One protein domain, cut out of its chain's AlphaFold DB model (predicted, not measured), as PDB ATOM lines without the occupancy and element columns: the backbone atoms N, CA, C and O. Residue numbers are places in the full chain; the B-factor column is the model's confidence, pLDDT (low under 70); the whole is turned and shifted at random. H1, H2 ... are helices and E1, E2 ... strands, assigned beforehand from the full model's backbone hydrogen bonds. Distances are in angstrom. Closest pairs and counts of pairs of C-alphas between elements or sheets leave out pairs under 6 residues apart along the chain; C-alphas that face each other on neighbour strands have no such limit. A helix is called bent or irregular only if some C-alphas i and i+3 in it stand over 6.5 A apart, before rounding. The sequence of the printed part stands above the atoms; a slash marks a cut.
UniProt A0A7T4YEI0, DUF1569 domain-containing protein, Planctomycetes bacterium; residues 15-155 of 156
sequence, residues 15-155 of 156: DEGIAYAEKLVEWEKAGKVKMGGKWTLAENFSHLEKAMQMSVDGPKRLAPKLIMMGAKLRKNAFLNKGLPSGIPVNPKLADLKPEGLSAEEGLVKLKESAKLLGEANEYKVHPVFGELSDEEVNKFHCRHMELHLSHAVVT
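What this domain is: This is residues 15 to 155 of the 156 residues of the protein "DUF1569 domain-containing protein" of Planctomycetes bacterium (UniProt A0A7T4YEI0). Four helices, H1, H5, H2 and H6, stand side by side as a bundle in which each touches the next around a ring, with a tiny ribbon of two strands, E1 and E2, at one end. Toward the other end the kinked helix H3 crosses H6 with its residues 78 to 81, and the short, irregular H4 packs on H2. The printed part has 141 residues, with six named helices and two named strands in the order H1 E1 H2 H3 H4 H5 H6 E2; the sheet, order E1 - E2, is antiparallel and the class is mostly helix. The whole is compact, with a radius of gyration of the C-alphas of 14.8 A and spans of 44 by 31 by 27 A.

How they stand to each other: Begin with H1, residues 15 to 29, which touches H5, residues 103 to 119, at a shallow tilt of 7 degrees, opposite ways; their closest C-alphas, Val 25 and Ala 103, are 6.1 A apart. With residues 17 to 21 alone, H1 touches H6, residues 134 to 149, the same way at 17 degrees, closest at the C-alphas of Gly 17 and Met 145, 6.3 A. E1, residues 33 to 35, is the antiparallel neighbour of E2, residues 152 to 154: N 34 and O 153 are 2.9 A apart, within hydrogen-bond range. Next look at H2, residues 41 to 57, which touches H5 the same way at a shallow tilt of 22 degrees, with the C-alphas of Ala 42 and Ala 103 closest at 4.1 A. H2 also touches H6, opposite ways at 16 degrees, closest at the C-alphas of Asn 44 and His 148, 5.8 A. H3, residues 65 to 81, is about perpendicular to H6 at 82 degrees; they touch, closest at the C-alphas of Leu 79 and Phe 140, 5.5 A. H4, residues 91 to 96, touches H2 at 86 degrees, about perpendicular, closest at the C-alphas of His 47 and Leu 96, 5.6 A. Every O i to N i+4 pair is within hydrogen-bond range in H1, H5 and H6, against 12 of 13 in H2, 11 of 13 in H3 and 0 of 2 in H4, which has 1 of 3 O i to N i+3 pairs within range.

Where its parts are: Find C-alpha 15 at (2.221, -0.085, 10.554); from there H1 runs 21.4 A to C-alpha 29. E1 spans 6.5 A, and H2 runs 24.3 A to C-alpha 57 at (-17.126, 1.806, 15.939). H3 measures 23.5 A, with a kink of 58 degrees near residue 74; it is irregular, C-alphas 73 and 76 being 7.6 A apart. H4, 9.4 A, is irregular too, with C-alphas 92 and 95 at 8.3 A. H5 runs 24.0 A, H6 22.1 A, and E2 6.4 A to C-alpha 154 at (13.241, 16.480, 14.056).

The domain as a whole: The C-alphas farthest apart, those of Ala 30 and Lys 65, are 45.4 A apart. The printed part has no cut, and its one long link is residues 120 to 133, between H5 and H6. Mean pLDDT of the printed part is 89.9; look at residues 88 to 100 for the values under 70.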
ATOM      1  N   ASP A  15       1.093   0.398   9.744       98.38
ATOM      2  CA  ASP A  15       2.221  -0.085  10.554       98.38
ATOM      3  C   ASP A  15       3.504   0.729  10.336       98.38
ATOM      4  O   ASP A  15       4.209   1.037  11.297       98.38
ATOM      5  N   GLU A  16       3.798   1.150   9.099       98.62
ATOM      6  CA  GLU A  16       4.923   2.057   8.824       98.62
ATOM      7  C   GLU A  16       4.741   3.409   9.524       98.62
ATOM      8  O   GLU A  16       5.689   3.959  10.095       98.62
ATOM      9  N   GLY A  17       3.510   3.926   9.523       98.50
ATOM     10  CA  GLY A  17       3.154   5.137  10.253       98.50
ATOM     11  C   GLY A  17       3.322   4.978  11.767       98.50
ATOM     12  O   GLY A  17       3.826   5.890  12.424       98.50
ATOM     13  N   ILE A  18       2.942   3.823  12.323       98.62
ATOM     14  CA  ILE A  18       3.101   3.505  13.749       98.62
ATOM     15  C   ILE A  18       4.581   3.412  14.119       98.62
ATOM     16  O   ILE A  18       5.010   4.056  15.075       98.62
ATOM     17  N   ALA A  19       5.389   2.707  13.327       98.62
ATOM     18  CA  ALA A  19       6.832   2.623  13.541       98.62
ATOM     19  C   ALA A  19       7.511   4.006  13.471       98.62
ATOM     20  O   ALA A  19       8.486   4.275  14.177       98.62
ATOM     21  N   TYR A  20       7.005   4.919  12.634       98.50
ATOM     22  CA  TYR A  20       7.473   6.305  12.626       98.50
ATOM     23  C   TYR A  20       7.038   7.076  13.883       98.50
ATOM     24  O   TYR A  20       7.835   7.835  14.436       98.50
ATOM     25  N   ALA A  21       5.812   6.865  14.369       98.19
ATOM     26  CA  ALA A  21       5.328   7.457  15.617       98.19
ATOM     27  C   ALA A  21       6.164   7.020  16.836       98.19
ATOM     28  O   ALA A  21       6.482   7.855  17.678       98.19
ATOM     29  N   GLU A  22       6.606   5.759  16.888       98.38
ATOM     30  CA  GLU A  22       7.532   5.265  17.919       98.38
ATOM     31  C   GLU A  22       8.854   6.048  17.918       98.38
ATOM     32  O   GLU A  22       9.307   6.518  18.961       98.38
ATOM     33  N   LYS A  23       9.442   6.284  16.736       98.00
ATOM     34  CA  LYS A  23      10.659   7.105  16.611       98.00
ATOM     35  C   LYS A  23      10.437   8.548  17.062       98.00
ATOM     36  O   LYS A  23      11.324   9.128  17.683       98.00
ATOM     37  N   LEU A  24       9.274   9.130  16.755       97.19
ATOM     38  CA  LEU A  24       8.932  10.489  17.185       97.19
ATOM     39  C   LEU A  24       8.905  10.618  18.709       97.19
ATOM     40  O   LEU A  24       9.418  11.610  19.213       97.19
ATOM     41  N   VAL A  25       8.372   9.625  19.428       97.00
ATOM     42  CA  VAL A  25       8.379   9.615  20.901       97.00
ATOM     43  C   VAL A  25       9.805   9.579  21.445       97.00
ATOM     44  O   VAL A  25      10.157  10.392  22.296       97.00
ATOM     45  N   GLU A  26      10.663   8.713  20.904       96.81
ATOM     46  CA  GLU A  26      12.072   8.651  21.318       96.81
ATOM     47  C   GLU A  26      12.809   9.975  21.062       96.81
ATOM     48  O   GLU A  26      13.580  10.452  21.901       96.81
ATOM     49  N   TRP A  27      12.558  10.616  19.918       96.62
ATOM     50  CA  TRP A  27      13.138  11.923  19.617       96.62
ATOM     51  C   TRP A  27      12.566  13.042  20.484       96.62
ATOM     52  O   TRP A  27      13.321  13.929  20.878       96.62
ATOM     53  N   GLU A  28      11.272  13.023  20.798       94.75
ATOM     54  CA  GLU A  28      10.654  14.020  21.673       94.75
ATOM     55  C   GLU A  28      11.232  13.923  23.084       94.75
ATOM     56  O   GLU A  28      11.672  14.933  23.636       94.75
ATOM     57  N   LYS A  29      11.365  12.702  23.613       94.00
ATOM     58  CA  LYS A  29      12.019  12.429  24.897       94.00
ATOM     59  C   LYS A  29      13.477  12.891  24.927       94.00
ATOM     60  O   LYS A  29      13.957  13.370  25.951       94.00
ATOM     61  N   ALA A  30      14.178  12.798  23.798       95.06
ATOM     62  CA  ALA A  30      15.530  13.327  23.637       95.06
ATOM     63  C   ALA A  30      15.588  14.857  23.427       95.06
ATOM     64  O   ALA A  30      16.676  15.392  23.213       95.06
ATOM     65  N   GLY A  31      14.452  15.565  23.437       93.81
ATOM     66  CA  GLY A  31      14.376  17.009  23.194       93.81
ATOM     67  C   GLY A  31      14.653  17.413  21.741       93.81
ATOM     68  O   GLY A  31      15.005  18.561  21.478       93.81
ATOM     69  N   LYS A  32      14.522  16.478  20.792       95.00
ATOM     70  CA  LYS A  32      14.854  16.653  19.367       95.00
ATOM     71  C   LYS A  32      13.639  16.895  18.480       95.00
ATOM     72  O   LYS A  32      13.775  16.883  17.262       95.00
ATOM     73  N   VAL A  33      12.452  17.085  19.048       94.25
ATOM     74  CA  VAL A  33      11.230  17.345  18.276       94.25
ATOM     75  C   VAL A  33      10.787  18.782  18.481       94.25
ATOM     76  O   VAL A  33      10.586  19.243  19.602       94.25
ATOM     77  N   LYS A  34      10.584  19.486  17.369       93.38
ATOM     78  CA  LYS A  34       9.931  20.789  17.330       93.38
ATOM     79  C   LYS A  34       8.624  20.679  16.558       93.38
ATOM     80  O   LYS A  34       8.617  20.331  15.378       93.38
ATOM     81  N   MET A  35       7.521  21.051  17.201       92.31
ATOM     82  CA  MET A  35       6.217  21.088  16.545       92.31
ATOM     83  C   MET A  35       6.095  22.313  15.630       92.31
ATOM     84  O   MET A  35       6.259  23.453  16.062       92.31
ATOM     85  N   GLY A  36       5.792  22.077  14.352       88.56
ATOM     86  CA  GLY A  36       5.449  23.101  13.361       88.56
ATOM     87  C   GLY A  36       3.948  23.405  13.273       88.56
ATOM     88  O   GLY A  36       3.540  24.286  12.520       88.56
ATOM     89  N   GLY A  37       3.112  22.662  14.007       85.12
ATOM     90  CA  GLY A  37       1.660  22.844  14.093       85.12
ATOM     91  C   GLY A  37       1.207  23.442  15.429       85.12
ATOM     92  O   GLY A  37       2.017  23.739  16.300       85.12
ATOM     93  N   LYS A  38      -0.113  23.607  15.596       86.06
ATOM     94  CA  LYS A  38      -0.716  24.052  16.869       86.06
ATOM     95  C   LYS A  38      -0.865  22.933  17.897       86.06
ATOM     96  O   LYS A  38      -1.135  23.235  19.051       86.06
ATOM     97  N   TRP A  39      -0.783  21.683  17.450       87.50
ATOM     98  CA  TRP A  39      -0.974  20.512  18.295       87.50
ATOM     99  C   TRP A  39       0.368  19.977  18.771       87.50
ATOM    100  O   TRP A  39       1.338  19.981  18.005       87.50
ATOM    101  N   THR A  40       0.404  19.496  20.009       91.31
ATOM    102  CA  THR A  40       1.516  18.700  20.537       91.31
ATOM    103  C   THR A  40       1.600  17.347  19.820       91.31
ATOM    104  O   THR A  40       0.713  16.972  19.042       91.31
ATOM    105  N   LEU A  41       2.679  16.591  20.046       93.50
ATOM    106  CA  LEU A  41       2.795  15.242  19.490       93.50
ATOM    107  C   LEU A  41       1.691  14.320  20.036       93.50
ATOM    108  O   LEU A  41       0.986  13.683  19.253       93.50
ATOM    109  N   ALA A  42       1.469  14.342  21.351       92.25
ATOM    110  CA  ALA A  42       0.399  13.593  22.006       92.25
ATOM    111  C   ALA A  42      -0.992  13.946  21.459       92.25
ATOM    112  O   ALA A  42      -1.815  13.064  21.206       92.25
ATOM    113  N   GLU A  43      -1.246  15.231  21.200       92.00
ATOM    114  CA  GLU A  43      -2.510  15.670  20.619       92.00
ATOM    115  C   GLU A  43      -2.701  15.131  19.189       92.00
ATOM    116  O   GLU A  43      -3.790  14.681  18.830       92.00
ATOM    117  N   ASN A  44      -1.644  15.099  18.372       94.00
ATOM    118  CA  ASN A  44      -1.712  14.457  17.056       94.00
ATOM    119  C   ASN A  44      -2.027  12.957  17.165       94.00
ATOM    120  O   ASN A  44      -2.858  12.464  16.402       94.00
ATOM    121  N   PHE A  45      -1.417  12.239  18.114       95.75
ATOM    122  CA  PHE A  45      -1.709  10.819  18.333       95.75
ATOM    123  C   PHE A  45      -3.150  10.582  18.769       95.75
ATOM    124  O   PHE A  45      -3.820   9.742  18.176       95.75
ATOM    125  N   SER A  46      -3.659  11.365  19.724       92.69
ATOM    126  CA  SER A  46      -5.053  11.261  20.171       92.69
ATOM    127  C   SER A  46      -6.046  11.523  19.033       92.69
ATOM    128  O   SER A  46      -7.076  10.864  18.923       92.69
ATOM    129  N   HIS A  47      -5.746  12.455  18.127       92.88
ATOM    130  CA  HIS A  47      -6.604  12.676  16.964       92.88
ATOM    131  C   HIS A  47      -6.618  11.481  15.997       92.88
ATOM    132  O   HIS A  47      -7.683  11.092  15.514       92.88
ATOM    133  N   LEU A  48      -5.445  10.910  15.712       95.75
ATOM    134  CA  LEU A  48      -5.302   9.749  14.831       95.75
ATOM    135  C   LEU A  48      -5.976   8.507  15.427       95.75
ATOM    136  O   LEU A  48      -6.739   7.840  14.734       95.75
ATOM    137  N   GLU A  49      -5.768   8.257  16.721       95.38
ATOM    138  CA  GLU A  49      -6.427   7.203  17.500       95.38
ATOM    139  C   GLU A  49      -7.948   7.259  17.310       95.38
ATOM    140  O   GLU A  49      -8.564   6.295  16.852       95.38
ATOM    141  N   LYS A  50      -8.553   8.418  17.578       92.56
ATOM    142  CA  LYS A  50     -10.004   8.606  17.469       92.56
ATOM    143  C   LYS A  50     -10.519   8.417  16.043       92.56
ATOM    144  O   LYS A  50     -11.635   7.937  15.853       92.56
ATOM    145  N   ALA A  51      -9.732   8.778  15.030       93.00
ATOM    146  CA  ALA A  51     -10.092   8.538  13.633       93.00
ATOM    147  C   ALA A  51     -10.062   7.041  13.271       93.00
ATOM    148  O   ALA A  51     -10.939   6.566  12.541       93.00
ATOM    149  N   MET A  52      -9.091   6.290  13.795       96.62
ATOM    150  CA  MET A  52      -9.009   4.835  13.622       96.62
ATOM    151  C   MET A  52     -10.175   4.133  14.320       96.62
ATOM    152  O   MET A  52     -10.900   3.388  13.665       96.62
ATOM    153  N   GLN A  53     -10.445   4.461  15.589       94.81
ATOM    154  CA  GLN A  53     -11.605   3.939  16.328       94.81
ATOM    155  C   GLN A  53     -12.918   4.216  15.597       94.81
ATOM    156  O   GLN A  53     -13.741   3.328  15.419       94.81
ATOM    157  N   MET A  54     -13.091   5.428  15.066       93.25
ATOM    158  CA  MET A  54     -14.292   5.795  14.313       93.25
ATOM    159  C   MET A  54     -14.508   4.951  13.050       93.25
ATOM    160  O   MET A  54     -15.648   4.803  12.609       93.25
ATOM    161  N   SER A  55     -13.446   4.397  12.464       95.06
ATOM    162  CA  SER A  55     -13.564   3.492  11.315       95.06
ATOM    163  C   SER A  55     -14.125   2.122  11.716       95.06
ATOM    164  O   SER A  55     -14.727   1.453  10.881       95.06
ATOM    165  N   VAL A  56     -13.974   1.728  12.985       95.50
ATOM    166  CA  VAL A  56     -14.434   0.444  13.541       95.50
ATOM    167  C   VAL A  56     -15.789   0.592  14.246       95.50
ATOM    168  O   VAL A  56     -16.730  -0.145  13.956       95.50
ATOM    169  N   ASP A  57     -15.927   1.592  15.115       93.94
ATOM    170  CA  ASP A  57     -17.126   1.806  15.939       93.94
ATOM    171  C   ASP A  57     -18.202   2.628  15.219       93.94
ATOM    172  O   ASP A  57     -19.396   2.539  15.513       93.94
ATOM    173  N   GLY A  58     -17.782   3.417  14.231       90.75
ATOM    174  CA  GLY A  58     -18.642   4.287  13.444       90.75
ATOM    175  C   GLY A  58     -18.723   5.719  13.974       90.75
ATOM    176  O   GLY A  58     -18.531   5.997  15.161       90.75
ATOM    177  N   PRO A  59     -19.011   6.687  13.088       87.75
ATOM    178  CA  PRO A  59     -19.109   8.082  13.480       87.75
ATOM    179  C   PRO A  59     -20.416   8.363  14.223       87.75
ATOM    180  O   PRO A  59     -21.499   7.991  13.776       87.75
ATOM    181  N   LYS A  60     -20.348   9.174  15.285       85.69
ATOM    182  CA  LYS A  60     -21.556   9.704  15.946       85.69
ATOM    183  C   LYS A  60     -22.385  10.599  15.020       85.69
ATOM    184  O   LYS A  60     -23.586  10.768  15.227       85.69
ATOM    185  N   ARG A  61     -21.739  11.246  14.040       83.75
ATOM    186  CA  ARG A  61     -22.362  12.179  13.091       83.75
ATOM    187  C   ARG A  61     -21.667  12.141  11.739       83.75
ATOM    188  O   ARG A  61     -20.442  12.117  11.660       83.75
ATOM    189  N   LEU A  62     -22.462  12.248  10.680       85.94
ATOM    190  CA  LEU A  62     -21.966  12.439   9.320       85.94
ATOM    191  C   LEU A  62     -21.800  13.928   9.001       85.94
ATOM    192  O   LEU A  62     -22.480  14.792   9.567       85.94
ATOM    193  N   ALA A  63     -20.911  14.234   8.061       85.25
ATOM    194  CA  ALA A  63     -20.798  15.575   7.513       85.25
ATOM    195  C   ALA A  63     -22.067  15.959   6.715       85.25
ATOM    196  O   ALA A  63     -22.784  15.096   6.207       85.25
ATOM    197  N   PRO A  64     -22.362  17.262   6.551       88.38
ATOM    198  CA  PRO A  64     -23.409  17.725   5.642       88.38
ATOM    199  C   PRO A  64     -23.267  17.144   4.224       88.38
ATOM    200  O   PRO A  64     -22.159  17.086   3.688       88.38
ATOM    201  N   LYS A  65     -24.390  16.798   3.574       87.56
ATOM    202  CA  LYS A  65     -24.408  16.137   2.251       87.56
ATOM    203  C   LYS A  65     -23.587  16.864   1.177       87.56
ATOM    204  O   LYS A  65     -22.897  16.208   0.405       87.56
ATOM    205  N   LEU A  66     -23.608  18.202   1.148       87.88
ATOM    206  CA  LEU A  66     -22.786  18.985   0.211       87.88
ATOM    207  C   LEU A  66     -21.279  18.760   0.419       87.88
ATOM    208  O   LEU A  66     -20.537  18.641  -0.553       87.88
ATOM    209  N   ILE A  67     -20.832  18.675   1.678       86.62
ATOM    210  CA  ILE A  67     -19.426  18.411   2.016       86.62
ATOM    211  C   ILE A  67     -19.056  16.992   1.591       86.62
ATOM    212  O   ILE A  67     -18.024  16.808   0.952       86.62
ATOM    213  N   MET A  68     -19.915  16.010   1.875       87.12
ATOM    214  CA  MET A  68     -19.693  14.627   1.448       87.12
ATOM    215  C   MET A  68     -19.613  14.509  -0.079       87.12
ATOM    216  O   MET A  68     -18.730  13.834  -0.597       87.12
ATOM    217  N   MET A  69     -20.482  15.206  -0.821       88.31
ATOM    218  CA  MET A  69     -20.468  15.192  -2.287       88.31
ATOM    219  C   MET A  69     -19.163  15.772  -2.845       88.31
ATOM    220  O   MET A  69     -18.519  15.146  -3.686       88.31
ATOM    221  N   GLY A  70     -18.725  16.928  -2.333       88.31
ATOM    222  CA  GLY A  70     -17.446  17.529  -2.722       88.31
ATOM    223  C   GLY A  70     -16.242  16.658  -2.347       88.31
ATOM    224  O   GLY A  70     -15.322  16.488  -3.147       88.31
ATOM    225  N   ALA A  71     -16.264  16.054  -1.159       86.44
ATOM    226  CA  ALA A  71     -15.222  15.145  -0.700       86.44
ATOM    227  C   ALA A  71     -15.157  13.866  -1.544       86.44
ATOM    228  O   ALA A  71     -14.063  13.436  -1.893       86.44
ATOM    229  N   LYS A  72     -16.303  13.305  -1.952       87.75
ATOM    230  CA  LYS A  72     -16.375  12.127  -2.828       87.75
ATOM    231  C   LYS A  72     -15.715  12.387  -4.184       87.75
ATOM    232  O   LYS A  72     -14.931  11.559  -4.640       87.75
ATOM    233  N   LEU A  73     -15.934  13.564  -4.778       90.81
ATOM    234  CA  LEU A  73     -15.275  13.976  -6.029       90.81
ATOM    235  C   LEU A  73     -13.751  14.123  -5.886       90.81
ATOM    236  O   LEU A  73     -13.012  13.987  -6.858       90.81
ATOM    237  N   ARG A  74     -13.267  14.403  -4.672       91.31
ATOM    238  CA  ARG A  74     -11.842  14.593  -4.361       91.31
ATOM    239  C   ARG A  74     -11.198  13.379  -3.687       91.31
ATOM    240  O   ARG A  74      -9.986  13.405  -3.494       91.31
ATOM    241  N   LYS A  75     -11.963  12.319  -3.386       93.12
ATOM    242  CA  LYS A  75     -11.525  11.130  -2.634       93.12
ATOM    243  C   LYS A  75     -10.243  10.540  -3.214       93.12
ATOM    244  O   LYS A  75      -9.237  10.480  -2.521       93.12
ATOM    245  N   ASN A  76     -10.245  10.213  -4.507       93.00
ATOM    246  CA  ASN A  76      -9.077   9.651  -5.190       93.00
ATOM    247  C   ASN A  76      -7.841  10.565  -5.050       93.00
ATOM    248  O   ASN A  76      -6.760  10.110  -4.677       93.00
ATOM    249  N   ALA A  77      -8.008  11.873  -5.269       93.25
ATOM    250  CA  ALA A  77      -6.910  12.822  -5.120       93.25
ATOM    251  C   ALA A  77      -6.359  12.840  -3.686       93.25
ATOM    252  O   ALA A  77      -5.147  12.876  -3.516       93.25
ATOM    253  N   PHE A  78      -7.218  12.782  -2.670       93.88
ATOM    254  CA  PHE A  78      -6.794  12.763  -1.271       93.88
ATOM    255  C   PHE A  78      -6.097  11.464  -0.875       93.88
ATOM    256  O   PHE A  78      -5.024  11.527  -0.282       93.88
ATOM    257  N   LEU A  79      -6.639  10.307  -1.260       93.94
ATOM    258  CA  LEU A  79      -6.056   9.002  -0.937       93.94
ATOM    259  C   LEU A  79      -4.689   8.787  -1.609       93.94
ATOM    260  O   LEU A  79      -3.801   8.164  -1.027       93.94
ATOM    261  N   ASN A  80      -4.486   9.356  -2.802       91.94
ATOM    262  CA  ASN A  80      -3.239   9.186  -3.548       91.94
ATOM    263  C   ASN A  80      -2.222  10.311  -3.321       91.94
ATOM    264  O   ASN A  80      -1.027  10.031  -3.246       91.94
ATOM    265  N   LYS A  81      -2.652  11.572  -3.188       90.81
ATOM    266  CA  LYS A  81      -1.749  12.739  -3.094       90.81
ATOM    267  C   LYS A  81      -1.607  13.317  -1.685       90.81
ATOM    268  O   LYS A  81      -0.750  14.171  -1.486       90.81
ATOM    269  N   GLY A  82      -2.419  12.870  -0.731       90.88
ATOM    270  CA  GLY A  82      -2.404  13.362   0.643       90.88
ATOM    271  C   GLY A  82      -3.547  14.310   0.979       90.88
ATOM    272  O   GLY A  82      -4.197  14.903   0.108       90.88
ATOM    273  N   LEU A  83      -3.794  14.439   2.282       89.44
ATOM    274  CA  LEU A  83      -4.830  15.309   2.820       89.44
ATOM    275  C   LEU A  83      -4.336  16.763   2.918       89.44
ATOM    276  O   LEU A  83      -3.182  17.022   3.275       89.44
ATOM    277  N   PRO A  84      -5.197  17.746   2.607       84.56
ATOM    278  CA  PRO A  84      -4.847  19.155   2.715       84.56
ATOM    279  C   PRO A  84      -4.643  19.572   4.178       84.56
ATOM    280  O   PRO A  84      -5.474  19.317   5.044       84.56
ATOM    281  N   SER A  85      -3.551  20.288   4.441       83.25
ATOM    282  CA  SER A  85      -3.282  20.908   5.744       83.25
ATOM    283  C   SER A  85      -4.056  22.211   5.930       83.25
ATOM    284  O   SER A  85      -4.237  22.946   4.960       83.25
ATOM    285  N   GLY A  86      -4.363  22.575   7.176       73.12
ATOM    286  CA  GLY A  86      -4.933  23.886   7.508       73.12
ATOM    287  C   GLY A  86      -6.442  23.989   7.291       73.12
ATOM    288  O   GLY A  86      -6.997  25.079   7.405       73.12
ATOM    289  N   ILE A  87      -7.114  22.868   7.009       70.75
ATOM    290  CA  ILE A  87      -8.571  22.808   7.075       70.75
ATOM    291  C   ILE A  87      -8.969  22.772   8.555       70.75
ATOM    292  O   ILE A  87      -8.536  21.867   9.270       70.75
ATOM    293  N   PRO A  88      -9.764  23.737   9.044       63.91
ATOM    294  CA  PRO A  88     -10.239  23.702  10.416       63.91
ATOM    295  C   PRO A  88     -11.127  22.473  10.627       63.91
ATOM    296  O   PRO A  88     -12.003  22.180   9.808       63.91
ATOM    297  N   VAL A  89     -10.916  21.766  11.740       57.56
ATOM    298  CA  VAL A  89     -11.817  20.690  12.168       57.56
ATOM    299  C   VAL A  89     -13.218  21.281  12.296       57.56
ATOM    300  O   VAL A  89     -13.408  22.311  12.947       57.56
ATOM    301  N   ASN A  90     -14.202  20.656  11.646       60.00
ATOM    302  CA  ASN A  90     -15.587  21.090  11.765       60.00
ATOM    303  C   ASN A  90     -15.980  21.047  13.254       60.00
ATOM    304  O   ASN A  90     -15.887  19.973  13.847       60.00
ATOM    305  N   PRO A  91     -16.468  22.149  13.857       53.91
ATOM    306  CA  PRO A  91     -16.850  22.174  15.271       53.91
ATOM    307  C   PRO A  91     -17.881  21.100  15.649       53.91
ATOM    308  O   PRO A  91     -17.976  20.704  16.805       53.91
ATOM    309  N   LYS A  92     -18.656  20.604  14.674       52.78
ATOM    310  CA  LYS A  92     -19.636  19.522  14.859       52.78
ATOM    311  C   LYS A  92     -19.012  18.122  14.967       52.78
ATOM    312  O   LYS A  92     -19.734  17.203  15.340       52.78
ATOM    313  N   LEU A  93     -17.717  17.974  14.670       59.38
ATOM    314  CA  LEU A  93     -16.892  16.776  14.880       59.38
ATOM    315  C   LEU A  93     -16.015  16.944  16.136       59.38
ATOM    316  O   LEU A  93     -14.833  16.607  16.135       59.38
ATOM    317  N   ALA A  94     -16.590  17.512  17.201       55.28
ATOM    318  CA  ALA A  94     -15.898  17.803  18.458       55.28
ATOM    319  C   ALA A  94     -15.271  16.563  19.119       55.28
ATOM    320  O   ALA A  94     -14.320  16.705  19.883       55.28
ATOM    321  N   ASP A  95     -15.764  15.363  18.791       59.09
ATOM    322  CA  ASP A  95     -15.210  14.096  19.272       59.09
ATOM    323  C   ASP A  95     -13.742  13.909  18.865       59.09
ATOM    324  O   ASP A  95     -13.006  13.267  19.595       59.09
ATOM    325  N   LEU A  96     -13.282  14.522  17.767       56.97
ATOM    326  CA  LEU A  96     -11.899  14.435  17.281       56.97
ATOM    327  C   LEU A  96     -10.936  15.433  17.952       56.97
ATOM    328  O   LEU A  96      -9.802  15.597  17.491       56.97
ATOM    329  N   LYS A  97     -11.382  16.147  18.996       62.41
ATOM    330  CA  LYS A  97     -10.519  17.066  19.740       62.41
ATOM    331  C   LYS A  97      -9.481  16.257  20.532       62.41
ATOM    332  O   LYS A  97      -9.857  15.294  21.207       62.41
ATOM    333  N   PRO A  98      -8.202  16.637  20.463       63.62
ATOM    334  CA  PRO A  98      -7.162  15.898  21.150       63.62
ATOM    335  C   PRO A  98      -7.206  16.089  22.673       63.62
ATOM    336  O   PRO A  98      -7.712  17.098  23.174       63.62
ATOM    337  N   GLU A  99      -6.703  15.090  23.395       68.12
ATOM    338  CA  GLU A  99      -6.582  15.072  24.857       68.12
ATOM    339  C   GLU A  99      -5.140  15.360  25.298       68.12
ATOM    340  O   GLU A  99      -4.187  15.027  24.596       68.12
ATOM    341  N   GLY A 100      -4.982  15.982  26.471       61.81
ATOM    342  CA  GLY A 100      -3.684  16.366  27.039       61.81
ATOM    343  C   GLY A 100      -2.944  15.206  27.708       61.81
ATOM    344  O   GLY A 100      -2.681  15.277  28.904       61.81
ATOM    345  N   LEU A 101      -2.665  14.145  26.952       75.06
ATOM    346  CA  LEU A 101      -1.833  13.012  27.381       75.06
ATOM    347  C   LEU A 101      -0.339  13.307  27.165       75.06
ATOM    348  O   LEU A 101       0.009  14.251  26.450       75.06
ATOM    349  N   SER A 102       0.545  12.482  27.734       89.44
ATOM    350  CA  SER A 102       1.934  12.401  27.258       89.44
ATOM    351  C   SER A 102       2.001  11.728  25.879       89.44
ATOM    352  O   SER A 102       1.046  11.079  25.434       89.44
ATOM    353  N   ALA A 103       3.117  11.876  25.163       91.00
ATOM    354  CA  ALA A 103       3.256  11.242  23.855       91.00
ATOM    355  C   ALA A 103       3.411   9.723  23.958       91.00
ATOM    356  O   ALA A 103       2.925   9.013  23.083       91.00
ATOM    357  N   GLU A 104       4.002   9.215  25.041       94.19
ATOM    358  CA  GLU A 104       4.054   7.789  25.350       94.19
ATOM    359  C   GLU A 104       2.647   7.210  25.549       94.19
ATOM    360  O   GLU A 104       2.297   6.201  24.936       94.19
ATOM    361  N   GLU A 105       1.812   7.869  26.359       93.31
ATOM    362  CA  GLU A 105       0.418   7.459  26.580       93.31
ATOM    363  C   GLU A 105      -0.399   7.534  25.283       93.31
ATOM    364  O   GLU A 105      -1.164   6.621  24.968       93.31
ATOM    365  N   GLY A 106      -0.210   8.603  24.502       93.62
ATOM    366  CA  GLY A 106      -0.843   8.766  23.195       93.62
ATOM    367  C   GLY A 106      -0.430   7.679  22.197       93.62
ATOM    368  O   GLY A 106      -1.277   7.162  21.471       93.62
ATOM    369  N   LEU A 107       0.847   7.290  22.185       96.62
ATOM    370  CA  LEU A 107       1.370   6.234  21.320       96.62
ATOM    371  C   LEU A 107       0.777   4.866  21.676       96.62
ATOM    372  O   LEU A 107       0.420   4.117  20.769       96.62
ATOM    373  N   VAL A 108       0.633   4.546  22.967       96.88
ATOM    374  CA  VAL A 108      -0.008   3.294  23.409       96.88
ATOM    375  C   VAL A 108      -1.430   3.196  22.853       96.88
ATOM    376  O   VAL A 108      -1.747   2.229  22.161       96.88
ATOM    377  N   LYS A 109      -2.252   4.234  23.048       95.81
ATOM    378  CA  LYS A 109      -3.635   4.262  22.540       95.81
ATOM    379  C   LYS A 109      -3.714   4.212  21.013       95.81
ATOM    380  O   LYS A 109      -4.582   3.543  20.447       95.81
ATOM    381  N   LEU A 110      -2.800   4.905  20.332       97.38
ATOM    382  CA  LEU A 110      -2.718   4.883  18.874       97.38
ATOM    383  C   LEU A 110      -2.393   3.473  18.357       97.38
ATOM    384  O   LEU A 110      -3.033   3.017  17.413       97.38
ATOM    385  N   LYS A 111      -1.460   2.758  19.001       98.38
ATOM    386  CA  LYS A 111      -1.119   1.365  18.662       98.38
ATOM    387  C   LYS A 111      -2.288   0.414  18.885       98.38
ATOM    388  O   LYS A 111      -2.551  -0.429  18.033       98.38
ATOM    389  N   GLU A 112      -2.996   0.557  20.000       97.81
ATOM    390  CA  GLU A 112      -4.196  -0.237  20.285       97.81
ATOM    391  C   GLU A 112      -5.268  -0.019  19.214       97.81
ATOM    392  O   GLU A 112      -5.817  -0.978  18.676       97.81
ATOM    393  N   SER A 113      -5.504   1.236  18.830       97.44
ATOM    394  CA  SER A 113      -6.499   1.581  17.811       97.44
ATOM    395  C   SER A 113      -6.092   1.118  16.409       97.44
ATOM    396  O   SER A 113      -6.941   0.646  15.655       97.44
ATOM    397  N   ALA A 114      -4.803   1.192  16.063       98.12
ATOM    398  CA  ALA A 114      -4.276   0.659  14.808       98.12
ATOM    399  C   ALA A 114      -4.397  -0.870  14.739       98.12
ATOM    400  O   ALA A 114      -4.778  -1.411  13.703       98.12
ATOM    401  N   LYS A 115      -4.148  -1.563  15.857       97.94
ATOM    402  CA  LYS A 115      -4.359  -3.008  15.961       97.94
ATOM    403  C   LYS A 115      -5.831  -3.370  15.745       97.94
ATOM    404  O   LYS A 115      -6.122  -4.210  14.901       97.94
ATOM    405  N   LEU A 116      -6.752  -2.703  16.446       96.69
ATOM    406  CA  LEU A 116      -8.194  -2.922  16.275       96.69
ATOM    407  C   LEU A 116      -8.648  -2.666  14.833       96.69
ATOM    408  O   LEU A 116      -9.450  -3.423  14.297       96.69
ATOM    409  N   LEU A 117      -8.111  -1.626  14.189       97.25
ATOM    410  CA  LEU A 117      -8.374  -1.326  12.783       97.25
ATOM    411  C   LEU A 117      -7.894  -2.453  11.848       97.25
ATOM    412  O   LEU A 117      -8.592  -2.777  10.889       97.25
ATOM    413  N   GLY A 118      -6.720  -3.034  12.109       96.19
ATOM    414  CA  GLY A 118      -6.157  -4.131  11.315       96.19
ATOM    415  C   GLY A 118      -6.840  -5.486  11.535       96.19
ATOM    416  O   GLY A 118      -6.836  -6.322  10.637       96.19
ATOM    417  N   GLU A 119      -7.445  -5.700  12.705       96.31
ATOM    418  CA  GLU A 119      -8.188  -6.923  13.055       96.31
ATOM    419  C   GLU A 119      -9.687  -6.843  12.700       96.31
ATOM    420  O   GLU A 119     -10.415  -7.830  12.837       96.31
ATOM    421  N   ALA A 120     -10.174  -5.679  12.261       94.38
ATOM    422  CA  ALA A 120     -11.579  -5.474  11.937       94.38
ATOM    423  C   ALA A 120     -12.001  -6.266  10.687       94.38
ATOM    424  O   ALA A 120     -11.370  -6.184   9.638       94.38
ATOM    425  N   ASN A 121     -13.125  -6.983  10.784       90.31
ATOM    426  CA  ASN A 121     -13.719  -7.702   9.646       90.31
ATOM    427  C   ASN A 121     -14.570  -6.797   8.738       90.31
ATOM    428  O   ASN A 121     -14.878  -7.165   7.609       90.31
ATOM    429  N   GLU A 122     -15.012  -5.650   9.255       93.12
ATOM    430  CA  GLU A 122     -15.800  -4.663   8.524       93.12
ATOM    431  C   GLU A 122     -15.488  -3.251   9.026       93.12
ATOM    432  O   GLU A 122     -15.228  -3.041  10.214       93.12
ATOM    433  N   TYR A 123     -15.575  -2.272   8.125       96.12
ATOM    434  CA  TYR A 123     -15.428  -0.857   8.452       96.12
ATOM    435  C   TYR A 123     -16.765  -0.130   8.364       96.12
ATOM    436  O   TYR A 123     -17.587  -0.368   7.475       96.12
ATOM    437  N   LYS A 124     -16.983   0.809   9.284       95.69
ATOM    438  CA  LYS A 124     -18.165   1.673   9.272       95.69
ATOM    439  C   LYS A 124     -18.006   2.795   8.253       95.69
ATOM    440  O   LYS A 124     -16.909   3.184   7.861       95.69
ATOM    441  N   VAL A 125     -19.144   3.356   7.844       93.25
ATOM    442  CA  VAL A 125     -19.196   4.455   6.874       93.25
ATOM    443  C   VAL A 125     -18.374   5.644   7.377       93.25
ATOM    444  O   VAL A 125     -18.640   6.190   8.449       93.25
ATOM    445  N   HIS A 126     -17.415   6.099   6.573       92.19
ATOM    446  CA  HIS A 126     -16.574   7.236   6.918       92.19
ATOM    447  C   HIS A 126     -17.409   8.536   6.932       92.19
ATOM    448  O   HIS A 126     -18.117   8.827   5.959       92.19
ATOM    449  N   PRO A 127     -17.282   9.410   7.957       89.25
ATOM    450  CA  PRO A 127     -18.152  10.582   8.145       89.25
ATOM    451  C   PRO A 127     -18.120  11.599   6.996       89.25
ATOM    452  O   PRO A 127     -19.078  12.345   6.793       89.25
ATOM    453  N   VAL A 128     -17.000  11.658   6.270       89.00
ATOM    454  CA  VAL A 128     -16.775  12.563   5.128       89.00
ATOM    455  C   VAL A 128     -16.804  11.846   3.770       89.00
ATOM    456  O   VAL A 128     -17.508  12.294   2.869       89.00
ATOM    457  N   PHE A 129     -16.051  10.753   3.603       90.81
ATOM    458  CA  PHE A 129     -15.909  10.052   2.324       90.81
ATOM    459  C   PHE A 129     -16.982   8.997   2.025       90.81
ATOM    460  O   PHE A 129     -17.062   8.550   0.881       90.81
ATOM    461  N   GLY A 130     -17.833   8.651   2.994       90.81
ATOM    462  CA  GLY A 130     -18.802   7.572   2.839       90.81
ATOM    463  C   GLY A 130     -18.135   6.200   2.918       90.81
ATOM    464  O   GLY A 130     -17.223   5.999   3.712       90.81
ATOM    465  N   GLU A 131     -18.600   5.250   2.115       93.19
ATOM    466  CA  GLU A 131     -18.013   3.909   2.056       93.19
ATOM    467  C   GLU A 131     -16.579   3.947   1.508       93.19
ATOM    468  O   GLU A 131     -16.285   4.608   0.498       93.19
ATOM    469  N   LEU A 132     -15.702   3.224   2.199       95.12
ATOM    470  CA  LEU A 132     -14.311   2.992   1.840       95.12
ATOM    471  C   LEU A 132     -14.086   1.478   1.795       95.12
ATOM    472  O   LEU A 132     -14.536   0.773   2.693       95.12
ATOM    473  N   SER A 133     -13.398   0.996   0.761       95.44
ATOM    474  CA  SER A 133     -12.845  -0.370   0.767       95.44
ATOM    475  C   SER A 133     -11.664  -0.485   1.735       95.44
ATOM    476  O   SER A 133     -11.084   0.534   2.105       95.44
ATOM    477  N   ASP A 134     -11.249  -1.703   2.077       95.00
ATOM    478  CA  ASP A 134     -10.114  -1.960   2.979       95.00
ATOM    479  C   ASP A 134      -8.833  -1.242   2.522       95.00
ATOM    480  O   ASP A 134      -8.148  -0.582   3.306       95.00
ATOM    481  N   GLU A 135      -8.552  -1.272   1.215       95.75
ATOM    482  CA  GLU A 135      -7.417  -0.555   0.629       95.75
ATOM    483  C   GLU A 135      -7.558   0.966   0.802       95.75
ATOM    484  O   GLU A 135      -6.589   1.669   1.099       95.75
ATOM    485  N   GLU A 136      -8.768   1.502   0.626       96.81
ATOM    486  CA  GLU A 136      -9.035   2.926   0.815       96.81
ATOM    487  C   GLU A 136      -8.976   3.343   2.287       96.81
ATOM    488  O   GLU A 136      -8.545   4.463   2.561       96.81
ATOM    489  N   VAL A 137      -9.352   2.465   3.221       97.06
ATOM    490  CA  VAL A 137      -9.198   2.676   4.667       97.06
ATOM    491  C   VAL A 137      -7.718   2.751   5.028       97.06
ATOM    492  O   VAL A 137      -7.296   3.746   5.620       97.06
ATOM    493  N   ASN A 138      -6.903   1.782   4.592       97.44
ATOM    494  CA  ASN A 138      -5.455   1.821   4.813       97.44
ATOM    495  C   ASN A 138      -4.832   3.091   4.211       97.44
ATOM    496  O   ASN A 138      -4.125   3.829   4.901       97.44
ATOM    497  N   LYS A 139      -5.147   3.414   2.947       97.75
ATOM    498  CA  LYS A 139      -4.644   4.635   2.299       97.75
ATOM    499  C   LYS A 139      -5.075   5.889   3.043       97.75
ATOM    500  O   LYS A 139      -4.258   6.791   3.208       97.75
ATOM    501  N   PHE A 140      -6.334   5.973   3.472       97.38
ATOM    502  CA  PHE A 140      -6.832   7.126   4.215       97.38
ATOM    503  C   PHE A 140      -6.009   7.346   5.483       97.38
ATOM    504  O   PHE A 140      -5.470   8.439   5.659       97.38
ATOM    505  N   HIS A 141      -5.848   6.306   6.305       98.00
ATOM    506  CA  HIS A 141      -5.090   6.398   7.552       98.00
ATOM    507  C   HIS A 141      -3.613   6.705   7.308       98.00
ATOM    508  O   HIS A 141      -3.072   7.569   7.990       98.00
ATOM    509  N   CYS A 142      -2.986   6.156   6.262       98.44
ATOM    510  CA  CYS A 142      -1.625   6.546   5.870       98.44
ATOM    511  C   CYS A 142      -1.523   8.049   5.563       98.44
ATOM    512  O   CYS A 142      -0.701   8.755   6.145       98.44
ATOM    513  N   ARG A 143      -2.398   8.579   4.695       97.75
ATOM    514  CA  ARG A 143      -2.416  10.015   4.344       97.75
ATOM    515  C   ARG A 143      -2.753  10.906   5.542       97.75
ATOM    516  O   ARG A 143      -2.318  12.059   5.599       97.75
ATOM    517  N   HIS A 144      -3.551  10.399   6.479       96.56
ATOM    518  CA  HIS A 144      -3.932  11.102   7.701       96.56
ATOM    519  C   HIS A 144      -2.774  11.160   8.694       96.56
ATOM    520  O   HIS A 144      -2.451  12.243   9.183       96.56
ATOM    521  N   MET A 145      -2.061  10.050   8.885       97.94
ATOM    522  CA  MET A 145      -0.827  10.001   9.667       97.94
ATOM    523  C   MET A 145       0.251  10.902   9.065       97.94
ATOM    524  O   MET A 145       0.812  11.724   9.778       97.94
ATOM    525  N   GLU A 146       0.494  10.851   7.754       97.81
ATOM    526  CA  GLU A 146       1.440  11.756   7.079       97.81
ATOM    527  C   GLU A 146       1.125  13.225   7.361       97.81
ATOM    528  O   GLU A 146       2.019  14.012   7.680       97.81
ATOM    529  N   LEU A 147      -0.153  13.609   7.276       94.88
ATOM    530  CA  LEU A 147      -0.578  14.971   7.570       94.88
ATOM    531  C   LEU A 147      -0.202  15.368   9.003       94.88
ATOM    532  O   LEU A 147       0.468  16.386   9.179       94.88
ATOM    533  N   HIS A 148      -0.593  14.581  10.004       94.94
ATOM    534  CA  HIS A 148      -0.409  14.947  11.410       94.94
ATOM    535  C   HIS A 148       1.036  14.789  11.890       94.94
ATOM    536  O   HIS A 148       1.598  15.722  12.464       94.94
ATOM    537  N   LEU A 149       1.675  13.661  11.585       96.31
ATOM    538  CA  LEU A 149       3.041  13.367  12.016       96.31
ATOM    539  C   LEU A 149       4.067  14.274  11.336       96.31
ATOM    540  O   LEU A 149       5.098  14.581  11.930       96.31
ATOM    541  N   SER A 150       3.777  14.779  10.132       95.25
ATOM    542  CA  SER A 150       4.690  15.706   9.454       95.25
ATOM    543  C   SER A 150       4.938  16.996  10.233       95.25
ATOM    544  O   SER A 150       5.944  17.649   9.986       95.25
ATOM    545  N   HIS A 151       4.060  17.385  11.161       93.75
ATOM    546  CA  HIS A 151       4.267  18.577  11.979       93.75
ATOM    547  C   HIS A 151       5.336  18.393  13.064       93.75
ATOM    548  O   HIS A 151       5.804  19.396  13.595       93.75
ATOM    549  N   ALA A 152       5.736  17.163  13.386       94.12
ATOM    550  CA  ALA A 152       6.843  16.894  14.294       94.12
ATOM    551  C   ALA A 152       8.167  16.931  13.512       94.12
ATOM    552  O   ALA A 152       8.558  15.963  12.858       94.12
ATOM    553  N   VAL A 153       8.839  18.084  13.534       93.88
ATOM    554  CA  VAL A 153      10.111  18.292  12.832       93.88
ATOM    555  C   VAL A 153      11.256  17.891  13.749       93.88
ATOM    556  O   VAL A 153      11.400  18.438  14.842       93.88
ATOM    557  N   VAL A 154      12.082  16.951  13.295       90.62
ATOM    558  CA  VAL A 154      13.241  16.480  14.056       90.62
ATOM    559  C   VAL A 154      14.394  17.464  13.879       90.62
ATOM    560  O   VAL A 154      14.864  17.692  12.763       90.62
ATOM    561  N   THR A 155      14.840  18.068  14.974       84.25
ATOM    562  CA  THR A 155      16.002  18.956  15.022       84.25
ATOM    563  C   THR A 155      17.215  18.157  15.485       84.25
ATOM    564  O   THR A 155      17.196  17.583  16.575       84.25
TER     565      THR A 155